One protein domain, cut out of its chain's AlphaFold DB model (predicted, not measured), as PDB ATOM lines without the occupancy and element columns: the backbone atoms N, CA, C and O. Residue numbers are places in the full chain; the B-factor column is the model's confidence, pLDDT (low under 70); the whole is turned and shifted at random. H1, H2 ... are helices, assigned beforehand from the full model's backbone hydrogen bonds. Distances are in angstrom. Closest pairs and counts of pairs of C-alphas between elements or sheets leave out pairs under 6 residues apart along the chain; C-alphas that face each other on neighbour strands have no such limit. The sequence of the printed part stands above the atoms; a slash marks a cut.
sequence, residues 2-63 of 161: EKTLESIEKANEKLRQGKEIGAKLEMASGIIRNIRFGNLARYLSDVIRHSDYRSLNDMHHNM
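What this domain is: This is residues 2 to 63 of the 161 residues of an uncharacterized protein of Candidatus Bathyarchaeota archaeon (UniProt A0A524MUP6). Four helices stand side by side in one curved row, in the order H1, H2, H3, H4, with each helix folding back along the one before it. The row is a flat, shallow trough one helix thick: H2 and H3 make its floor, H1 and H4 make its two rims, and a tight turn joins each helix to the next. The printed part has 62 residues with four named helices and no named strand, and its class is all helix. The whole is compact, with a radius of gyration of the C-alphas of 11.6 A, and the C-alphas span 33 by 25 by 12 A along their three main axes.

How they stand to each other: The longest helices are H1, residues 2 to 16, and H2, residues 20 to 34, with 15 residues each. They form a helical hairpin and touch, with 24 pairs of C-alphas within 8 A; the closest C-alphas are those of Ala 11 and Ala 23, 4.2 A apart. They run opposite ways at a shallow tilt of 4 degrees. On from H2, H3, residues 38 to 50, touches it in a second helical hairpin, the closest C-alphas being those of Ala 28 and Ser 45, 5.2 A apart. H2 and H3 run opposite ways at a shallow tilt of 5 degrees. H4, residues 53 to 61, makes a helical hairpin with H3, which touches it with residues 43 to 47 alone. The closest C-alphas of the two are those of Val 47 and Ser 55, 5.0 A apart. H3 and H4 run opposite ways at a shallow tilt of 19 degrees. H1 and H3, H1 and H4, and H2 and H4 are apart. The three touching pairs are mostly aligned in their packing, with 3 of 3 at a shallow tilt. In H1, H2, H3 and H4 every O i to N i+4 pair is within hydrogen-bond range.

Where its parts are: H1 begins at C-alpha 2, at (185.986, 201.849, 192.999), and measures 21.2 A from first to last C-alpha. H2 measures 21.1 A and begins at C-alpha 20, at (183.690, 196.182, 214.541). H3 measures 18.3 A. H4, 12.1 A long, ends at C-alpha 61, at (169.995, 181.084, 196.587).

The domain as a whole: The two C-alphas farthest apart are those of Gln 17 and Asn 62, at 33.6 A. The printed part, residues 2 to 63 of a chain of 161 residues, has no cut. The links from H1 to H2, H2 to H3 and H3 to H4 are tight, and no link is long. The mean pLDDT of the printed part is 86.5, and no printed residue is under 70.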
ATOM      1  N   GLU A   2     184.821 201.273 192.297       80.62
ATOM      2  CA  GLU A   2     185.986 201.849 192.999       80.62
ATOM      3  C   GLU A   2     185.640 202.468 194.370       80.62
ATOM      4  O   GLU A   2     186.211 202.089 195.382       80.62
ATOM      5  N   LYS A   3     184.574 203.280 194.450       83.06
ATOM      6  CA  LYS A   3     184.053 203.811 195.731       83.06
ATOM      7  C   LYS A   3     183.605 202.731 196.729       83.06
ATOM      8  O   LYS A   3     183.645 202.936 197.939       83.06
ATOM      9  N   THR A   4     183.145 201.582 196.229       83.12
ATOM     10  CA  THR A   4     182.777 200.433 197.068       83.12
ATOM     11  C   THR A   4     184.031 199.776 197.636       83.12
ATOM     12  O   THR A   4     184.059 199.480 198.824       83.12
ATOM     13  N   LEU A   5     185.072 199.606 196.814       84.62
ATOM     14  CA  LEU A   5     186.371 199.072 197.234       84.62
ATOM     15  C   LEU A   5     187.027 199.966 198.292       84.62
ATOM     16  O   LEU A   5     187.428 199.467 199.336       84.62
ATOM     17  N   GLU A   6     187.008 201.283 198.093       89.19
ATOM     18  CA  GLU A   6     187.506 202.252 199.080       89.19
ATOM     19  C   GLU A   6     186.759 202.141 200.426       89.19
ATOM     20  O   GLU A   6     187.353 202.212 201.502       89.19
ATOM     21  N   SER A   7     185.441 201.911 200.388       87.19
ATOM     22  CA  SER A   7     184.637 201.703 201.603       87.19
ATOM     23  C   SER A   7     184.999 200.391 202.316       87.19
ATOM     24  O   SER A   7     184.979 200.329 203.546       87.19
ATOM     25  N   ILE A   8     185.351 199.345 201.559       88.31
ATOM     26  CA  ILE A   8     185.815 198.056 202.094       88.31
ATOM     27  C   ILE A   8     187.200 198.206 202.735       88.31
ATOM     28  O   ILE A   8     187.421 197.678 203.823       88.31
ATOM     29  N   GLU A   9     188.116 198.955 202.121       91.19
ATOM     30  CA  GLU A   9     189.438 199.242 202.698       91.19
ATOM     31  C   GLU A   9     189.323 199.996 204.029       91.19
ATOM     32  O   GLU A   9     189.898 199.569 205.033       91.19
ATOM     33  N   LYS A  10     188.484 201.039 204.085       91.38
ATOM     34  CA  LYS A  10     188.194 201.776 205.328       91.38
ATOM     35  C   LYS A  10     187.553 200.889 206.395       91.38
ATOM     36  O   LYS A  10     187.876 201.005 207.580       91.38
ATOM     37  N   ALA A  11     186.651 199.990 206.001       90.00
ATOM     38  CA  ALA A  11     186.074 199.011 206.918       90.00
ATOM     39  C   ALA A  11     187.149 198.052 207.464       90.00
ATOM     40  O   ALA A  11     187.178 197.797 208.668       90.00
ATOM     41  N   ASN A  12     188.079 197.591 206.623       92.50
ATOM     42  CA  ASN A  12     189.199 196.738 207.030       92.50
ATOM     43  C   ASN A  12     190.154 197.438 208.007       92.50
ATOM     44  O   ASN A  12     190.580 196.825 208.987       92.50
ATOM     45  N   GLU A  13     190.471 198.715 207.797       93.25
ATOM     46  CA  GLU A  13     191.255 199.496 208.764       93.25
ATOM     47  C   GLU A  13     190.550 199.597 210.120       93.25
ATOM     48  O   GLU A  13     191.174 199.399 211.165       93.25
ATOM     49  N   LYS A  14     189.234 199.842 210.122       91.25
ATOM     50  CA  LYS A  14     188.429 199.878 211.351       91.25
ATOM     51  C   LYS A  14     188.395 198.519 212.056       91.25
ATOM     52  O   LYS A  14     188.511 198.489 213.279       91.25
ATOM     53  N   LEU A  15     188.311 197.410 211.314       90.38
ATOM     54  CA  LEU A  15     188.418 196.056 211.877       90.38
ATOM     55  C   LEU A  15     189.789 195.811 212.513       90.38
ATOM     56  O   LEU A  15     189.850 195.316 213.635       90.38
ATOM     57  N   ARG A  16     190.884 196.222 211.855       91.62
ATOM     58  CA  ARG A  16     192.248 196.134 212.416       91.62
ATOM     59  C   ARG A  16     192.408 196.934 213.711       91.62
ATOM     60  O   ARG A  16     193.178 196.543 214.578       91.62
ATOM     61  N   GLN A  17     191.662 198.027 213.853       93.50
ATOM     62  CA  GLN A  17     191.602 198.839 215.073       93.50
ATOM     63  C   GLN A  17     190.620 198.291 216.131       93.50
ATOM     64  O   GLN A  17     190.385 198.961 217.136       93.50
ATOM     65  N   GLY A  18     189.997 197.127 215.907       90.38
ATOM     66  CA  GLY A  18     189.008 196.528 216.811       90.38
ATOM     67  C   GLY A  18     187.629 197.205 216.803       90.38
ATOM     68  O   GLY A  18     186.777 196.888 217.629       90.38
ATOM     69  N   LYS A  19     187.372 198.141 215.881       92.50
ATOM     70  CA  LYS A  19     186.110 198.899 215.783       92.50
ATOM     71  C   LYS A  19     185.102 198.181 214.881       92.50
ATOM     72  O   LYS A  19     184.778 198.665 213.796       92.50
ATOM     73  N   GLU A  20     184.578 197.046 215.338       86.56
ATOM     74  CA  GLU A  20     183.690 196.182 214.541       86.56
ATOM     75  C   GLU A  20     182.397 196.884 214.088       86.56
ATOM     76  O   GLU A  20     182.062 196.872 212.904       86.56
ATOM     77  N   ILE A  21     181.700 197.568 215.001       87.12
ATOM     78  CA  ILE A  21     180.445 198.279 214.689       87.12
ATOM     79  C   ILE A  21     180.688 199.362 213.629       87.12
ATOM     80  O   ILE A  21     179.934 199.494 212.665       87.12
ATOM     81  N   GLY A  22     181.778 200.121 213.787       88.44
ATOM     82  CA  GLY A  22     182.159 201.170 212.846       88.44
ATOM     83  C   GLY A  22     182.552 200.622 211.474       88.44
ATOM     84  O   GLY A  22     182.310 201.293 210.471       88.44
ATOM     85  N   ALA A  23     183.136 199.424 211.423       89.75
ATOM     86  CA  ALA A  23     183.472 198.744 210.180       89.75
ATOM     87  C   ALA A  23     182.225 198.239 209.446       89.75
ATOM     88  O   ALA A  23     182.070 198.515 208.258       89.75
ATOM     89  N   LYS A  24     181.304 197.573 210.157       88.62
ATOM     90  CA  LYS A  24     180.035 197.096 209.582       88.62
ATOM     91  C   LYS A  24     179.202 198.249 209.024       88.62
ATOM     92  O   LYS A  24     178.659 198.130 207.930       88.62
ATOM     93  N   LEU A  25     179.149 199.382 209.732       89.19
ATOM     94  CA  LEU A  25     178.433 200.575 209.274       89.19
ATOM     95  C   LEU A  25     179.065 201.182 208.012       89.19
ATOM     96  O   LEU A  25     178.350 201.495 207.061       89.19
ATOM     97  N   GLU A  26     180.395 201.325 207.989       89.56
ATOM     98  CA  GLU A  26     181.123 201.822 206.815       89.56
ATOM     99  C   GLU A  26     180.835 200.939 205.597       89.56
ATOM    100  O   GLU A  26     180.411 201.436 204.553       89.56
ATOM    101  N   MET A  27     180.964 199.622 205.770       88.12
ATOM    102  CA  MET A  27     180.781 198.633 204.714       88.12
ATOM    103  C   MET A  27     179.336 198.610 204.198       88.12
ATOM    104  O   MET A  27     179.117 198.728 202.994       88.12
ATOM    105  N   ALA A  28     178.341 198.554 205.090       87.19
ATOM    106  CA  ALA A  28     176.928 198.584 204.712       87.19
ATOM    107  C   ALA A  28     176.562 199.889 203.984       87.19
ATOM    108  O   ALA A  28     175.915 199.859 202.936       87.19
ATOM    109  N   SER A  29     177.036 201.039 204.476       86.00
ATOM    110  CA  SER A  29     176.786 202.332 203.827       86.00
ATOM    111  C   SER A  29     177.452 202.438 202.450       86.00
ATOM    112  O   SER A  29     176.845 202.955 201.508       86.00
ATOM    113  N   GLY A  30     178.667 201.899 202.309       85.81
ATOM    114  CA  GLY A  30     179.417 201.859 201.059       85.81
ATOM    115  C   GLY A  30     178.772 200.951 200.015       85.81
ATOM    116  O   GLY A  30     178.775 201.287 198.831       85.81
ATOM    117  N   ILE A  31     178.167 199.839 200.437       85.44
ATOM    118  CA  ILE A  31     177.406 198.940 199.562       85.44
ATOM    119  C   ILE A  31     176.087 199.586 199.129       85.44
ATOM    120  O   ILE A  31     175.839 199.698 197.927       85.44
ATOM    121  N   ILE A  32     175.281 200.080 200.073       85.44
ATOM    122  CA  ILE A  32     173.958 200.661 199.783       85.44
ATOM    123  C   ILE A  32     174.065 201.880 198.860       85.44
ATOM    124  O   ILE A  32     173.260 202.030 197.945       85.44
ATOM    125  N   ARG A  33     175.061 202.753 199.066       84.38
ATOM    126  CA  ARG A  33     175.204 203.990 198.275       84.38
ATOM    127  C   ARG A  33     175.766 203.772 196.874       84.38
ATOM    128  O   ARG A  33     175.477 204.565 195.983       84.38
ATOM    129  N   ASN A  34     176.606 202.754 196.681       83.50
ATOM    130  CA  ASN A  34     177.394 202.619 195.452       83.50
ATOM    131  C   ASN A  34     176.922 201.488 194.522       83.50
ATOM    132  O   ASN A  34     177.349 201.451 193.363       83.50
ATOM    133  N   ILE A  35     176.067 200.572 194.988       84.00
ATOM    134  CA  ILE A  35     175.490 199.513 194.151       84.00
ATOM    135  C   ILE A  35     174.194 200.011 193.509       84.00
ATOM    136  O   ILE A  35     173.244 200.381 194.187       84.00
ATOM    137  N   ARG A  36     174.142 199.982 192.171       76.31
ATOM    138  CA  ARG A  36     172.987 200.459 191.384       76.31
ATOM    139  C   ARG A  36     171.735 199.581 191.514       76.31
ATOM    140  O   ARG A  36     170.637 200.051 191.246       76.31
ATOM    141  N   PHE A  37     171.890 198.318 191.907       80.94
ATOM    142  CA  PHE A  37     170.799 197.351 192.024       80.94
ATOM    143  C   PHE A  37     170.345 197.219 193.483       80.94
ATOM    144  O   PHE A  37     170.992 196.535 194.276       80.94
ATOM    145  N   GLY A  38     169.214 197.836 193.835       80.88
ATOM    146  CA  GLY A  38     168.718 197.884 195.219       80.88
ATOM    147  C   GLY A  38     168.475 196.513 195.866       80.88
ATOM    148  O   GLY A  38     168.740 196.342 197.051       80.88
ATOM    149  N   ASN A  39     168.049 195.508 195.089       82.62
ATOM    150  CA  ASN A  39     167.879 194.141 195.597       82.62
ATOM    151  C   ASN A  39     169.214 193.498 195.995       82.62
ATOM    152  O   ASN A  39     169.312 192.905 197.063       82.62
ATOM    153  N   LEU A  40     170.249 193.670 195.171       83.50
ATOM    154  CA  LEU A  40     171.592 193.169 195.459       83.50
ATOM    155  C   LEU A  40     172.204 193.884 196.671       83.50
ATOM    156  O   LEU A  40     172.801 193.242 197.531       83.50
ATOM    157  N   ALA A  41     172.023 195.204 196.761       85.31
ATOM    158  CA  ALA A  41     172.497 195.991 197.896       85.31
ATOM    159  C   ALA A  41     171.878 195.527 199.225       85.31
ATOM    160  O   ALA A  41     172.571 195.508 200.240       85.31
ATOM    161  N   ARG A  42     170.602 195.119 199.209       84.50
ATOM    162  CA  ARG A  42     169.903 194.570 200.377       84.50
ATOM    163  C   ARG A  42     170.522 193.252 200.834       84.50
ATOM    164  O   ARG A  42     170.999 193.189 201.959       84.50
ATOM    165  N   TYR A  43     170.621 192.264 199.939       86.56
ATOM    166  CA  TYR A  43     171.199 190.962 200.286       86.56
ATOM    167  C   TYR A  43     172.644 191.081 200.799       86.56
ATOM    168  O   TYR A  43     173.000 190.472 201.803       86.56
ATOM    169  N   LEU A  44     173.470 191.917 200.161       86.25
ATOM    170  CA  LEU A  44     174.842 192.160 200.617       86.25
ATOM    171  C   LEU A  44     174.891 192.874 201.977       86.25
ATOM    172  O   LEU A  44     175.745 192.562 202.807       86.25
ATOM    173  N   SER A  45     173.984 193.823 202.222       85.00
ATOM    174  CA  SER A  45     173.886 194.514 203.511       85.00
ATOM    175  C   SER A  45     173.479 193.564 204.640       85.00
ATOM    176  O   SER A  45     174.007 193.690 205.746       85.00
ATOM    177  N   ASP A  46     172.579 192.616 204.378       85.31
ATOM    178  CA  ASP A  46     172.128 191.636 205.373       85.31
ATOM    179  C   ASP A  46     173.274 190.696 205.772       85.31
ATOM    180  O   ASP A  46     173.532 190.509 206.963       85.31
ATOM    181  N   VAL A  47     174.062 190.224 204.797       89.25
ATOM    182  CA  VAL A  47     175.274 189.423 205.049       89.25
ATOM    183  C   VAL A  47     176.283 190.176 205.920       89.25
ATOM    184  O   VAL A  47     176.813 189.613 206.876       89.25
ATOM    185  N   ILE A  48     176.530 191.460 205.646       87.62
ATOM    186  CA  ILE A  48     177.461 192.275 206.446       87.62
ATOM    187  C   ILE A  48     176.939 192.474 207.868       87.62
ATOM    188  O   ILE A  48     177.701 192.383 208.834       87.62
ATOM    189  N   ARG A  49     175.644 192.772 208.005       84.44
ATOM    190  CA  ARG A  49     175.029 193.107 209.288       84.44
ATOM    191  C   ARG A  49     174.981 191.904 210.224       84.44
ATOM    192  O   ARG A  49     175.365 192.037 211.386       84.44
ATOM    193  N   HIS A  50     174.515 190.767 209.719       85.06
ATOM    194  CA  HIS A  50     174.300 189.562 210.515       85.06
ATOM    195  C   HIS A  50     175.551 188.692 210.615       85.06
ATOM    196  O   HIS A  50     175.763 188.058 211.646       85.06
ATOM    197  N   SER A  51     176.423 188.718 209.600       82.31
ATOM    198  CA  SER A  51     177.659 187.923 209.564       82.31
ATOM    199  C   SER A  51     177.426 186.424 209.834       82.31
ATOM    200  O   SER A  51     178.296 185.756 210.388       82.31
ATOM    201  N   ASP A  52     176.255 185.895 209.468       85.81
ATOM    202  CA  ASP A  52     175.865 184.506 209.701       85.81
ATOM    203  C   ASP A  52     175.679 183.721 208.394       85.81
ATOM    204  O   ASP A  52     175.562 184.270 207.294       85.81
ATOM    205  N   TYR A  53     175.673 182.391 208.519       82.25
ATOM    206  CA  TYR A  53     175.539 181.493 207.374       82.25
ATOM    207  C   TYR A  53     174.152 181.571 206.719       82.25
ATOM    208  O   TYR A  53     174.037 181.351 205.517       82.25
ATOM    209  N   ARG A  54     173.098 181.904 207.478       83.00
ATOM    210  CA  ARG A  54     171.724 181.998 206.954       83.00
ATOM    211  C   ARG A  54     171.588 183.160 205.976       83.00
ATOM    212  O   ARG A  54     171.127 182.962 204.861       83.00
ATOM    213  N   SER A  55     172.101 184.325 206.345       83.69
ATOM    214  CA  SER A  55     172.118 185.516 205.494       83.69
ATOM    215  C   SER A  55     172.934 185.274 204.222       83.69
ATOM    216  O   SER A  55     172.547 185.696 203.132       83.69
ATOM    217  N   LEU A  56     174.051 184.543 204.338       85.12
ATOM    218  CA  LEU A  56     174.857 184.134 203.187       85.12
ATOM    219  C   LEU A  56     174.098 183.165 202.269       85.12
ATOM    220  O   LEU A  56     174.139 183.322 201.050       85.12
ATOM    221  N   ASN A  57     173.404 182.187 202.851       87.88
ATOM    222  CA  ASN A  57     172.578 181.218 202.138       87.88
ATOM    223  C   ASN A  57     171.451 181.905 201.356       87.88
ATOM    224  O   ASN A  57     171.284 181.647 200.165       87.88
ATOM    225  N   ASP A  58     170.730 182.824 201.995       86.19
ATOM    226  CA  ASP A  58     169.614 183.547 201.380       86.19
ATOM    227  C   ASP A  58     170.091 184.433 200.225       86.19
ATOM    228  O   ASP A  58     169.468 184.473 199.163       86.19
ATOM    229  N   MET A  59     171.245 185.092 200.376       87.56
ATOM    230  CA  MET A  59     171.888 185.793 199.266       87.56
ATOM    231  C   MET A  59     172.255 184.815 198.139       87.56
ATOM    232  O   MET A  59     171.976 185.088 196.974       87.56
ATOM    233  N   HIS A  60     172.878 183.678 198.462       86.75
ATOM    234  CA  HIS A  60     173.375 182.731 197.466       86.75
ATOM    235  C   HIS A  60     172.260 182.067 196.651       86.75
ATOM    236  O   HIS A  60     172.382 181.994 195.431       86.75
ATOM    237  N   HIS A  61     171.150 181.672 197.281       87.75
ATOM    238  CA  HIS A  61     169.995 181.084 196.587       87.75
ATOM    239  C   HIS A  61     169.317 182.036 195.595       87.75
ATOM    240  O   HIS A  61     168.657 181.582 194.662       87.75
ATOM    241  N   ASN A  62     169.499 183.345 195.771       84.12
ATOM    242  CA  ASN A  62     168.957 184.377 194.890       84.12
ATOM    243  C   ASN A  62     169.957 184.863 193.825       84.12
ATOM    244  O   ASN A  62     169.650 185.786 193.068       84.12
ATOM    245  N   MET A  63     171.156 184.275 193.754       85.56
ATOM    246  CA  MET A  63     172.192 184.645 192.793       85.56
ATOM    247  C   MET A  63     172.502 183.496 191.839       85.56
ATOM    248  O   MET A  63     172.652 182.347 192.240       85.56
TER     249      MET A  63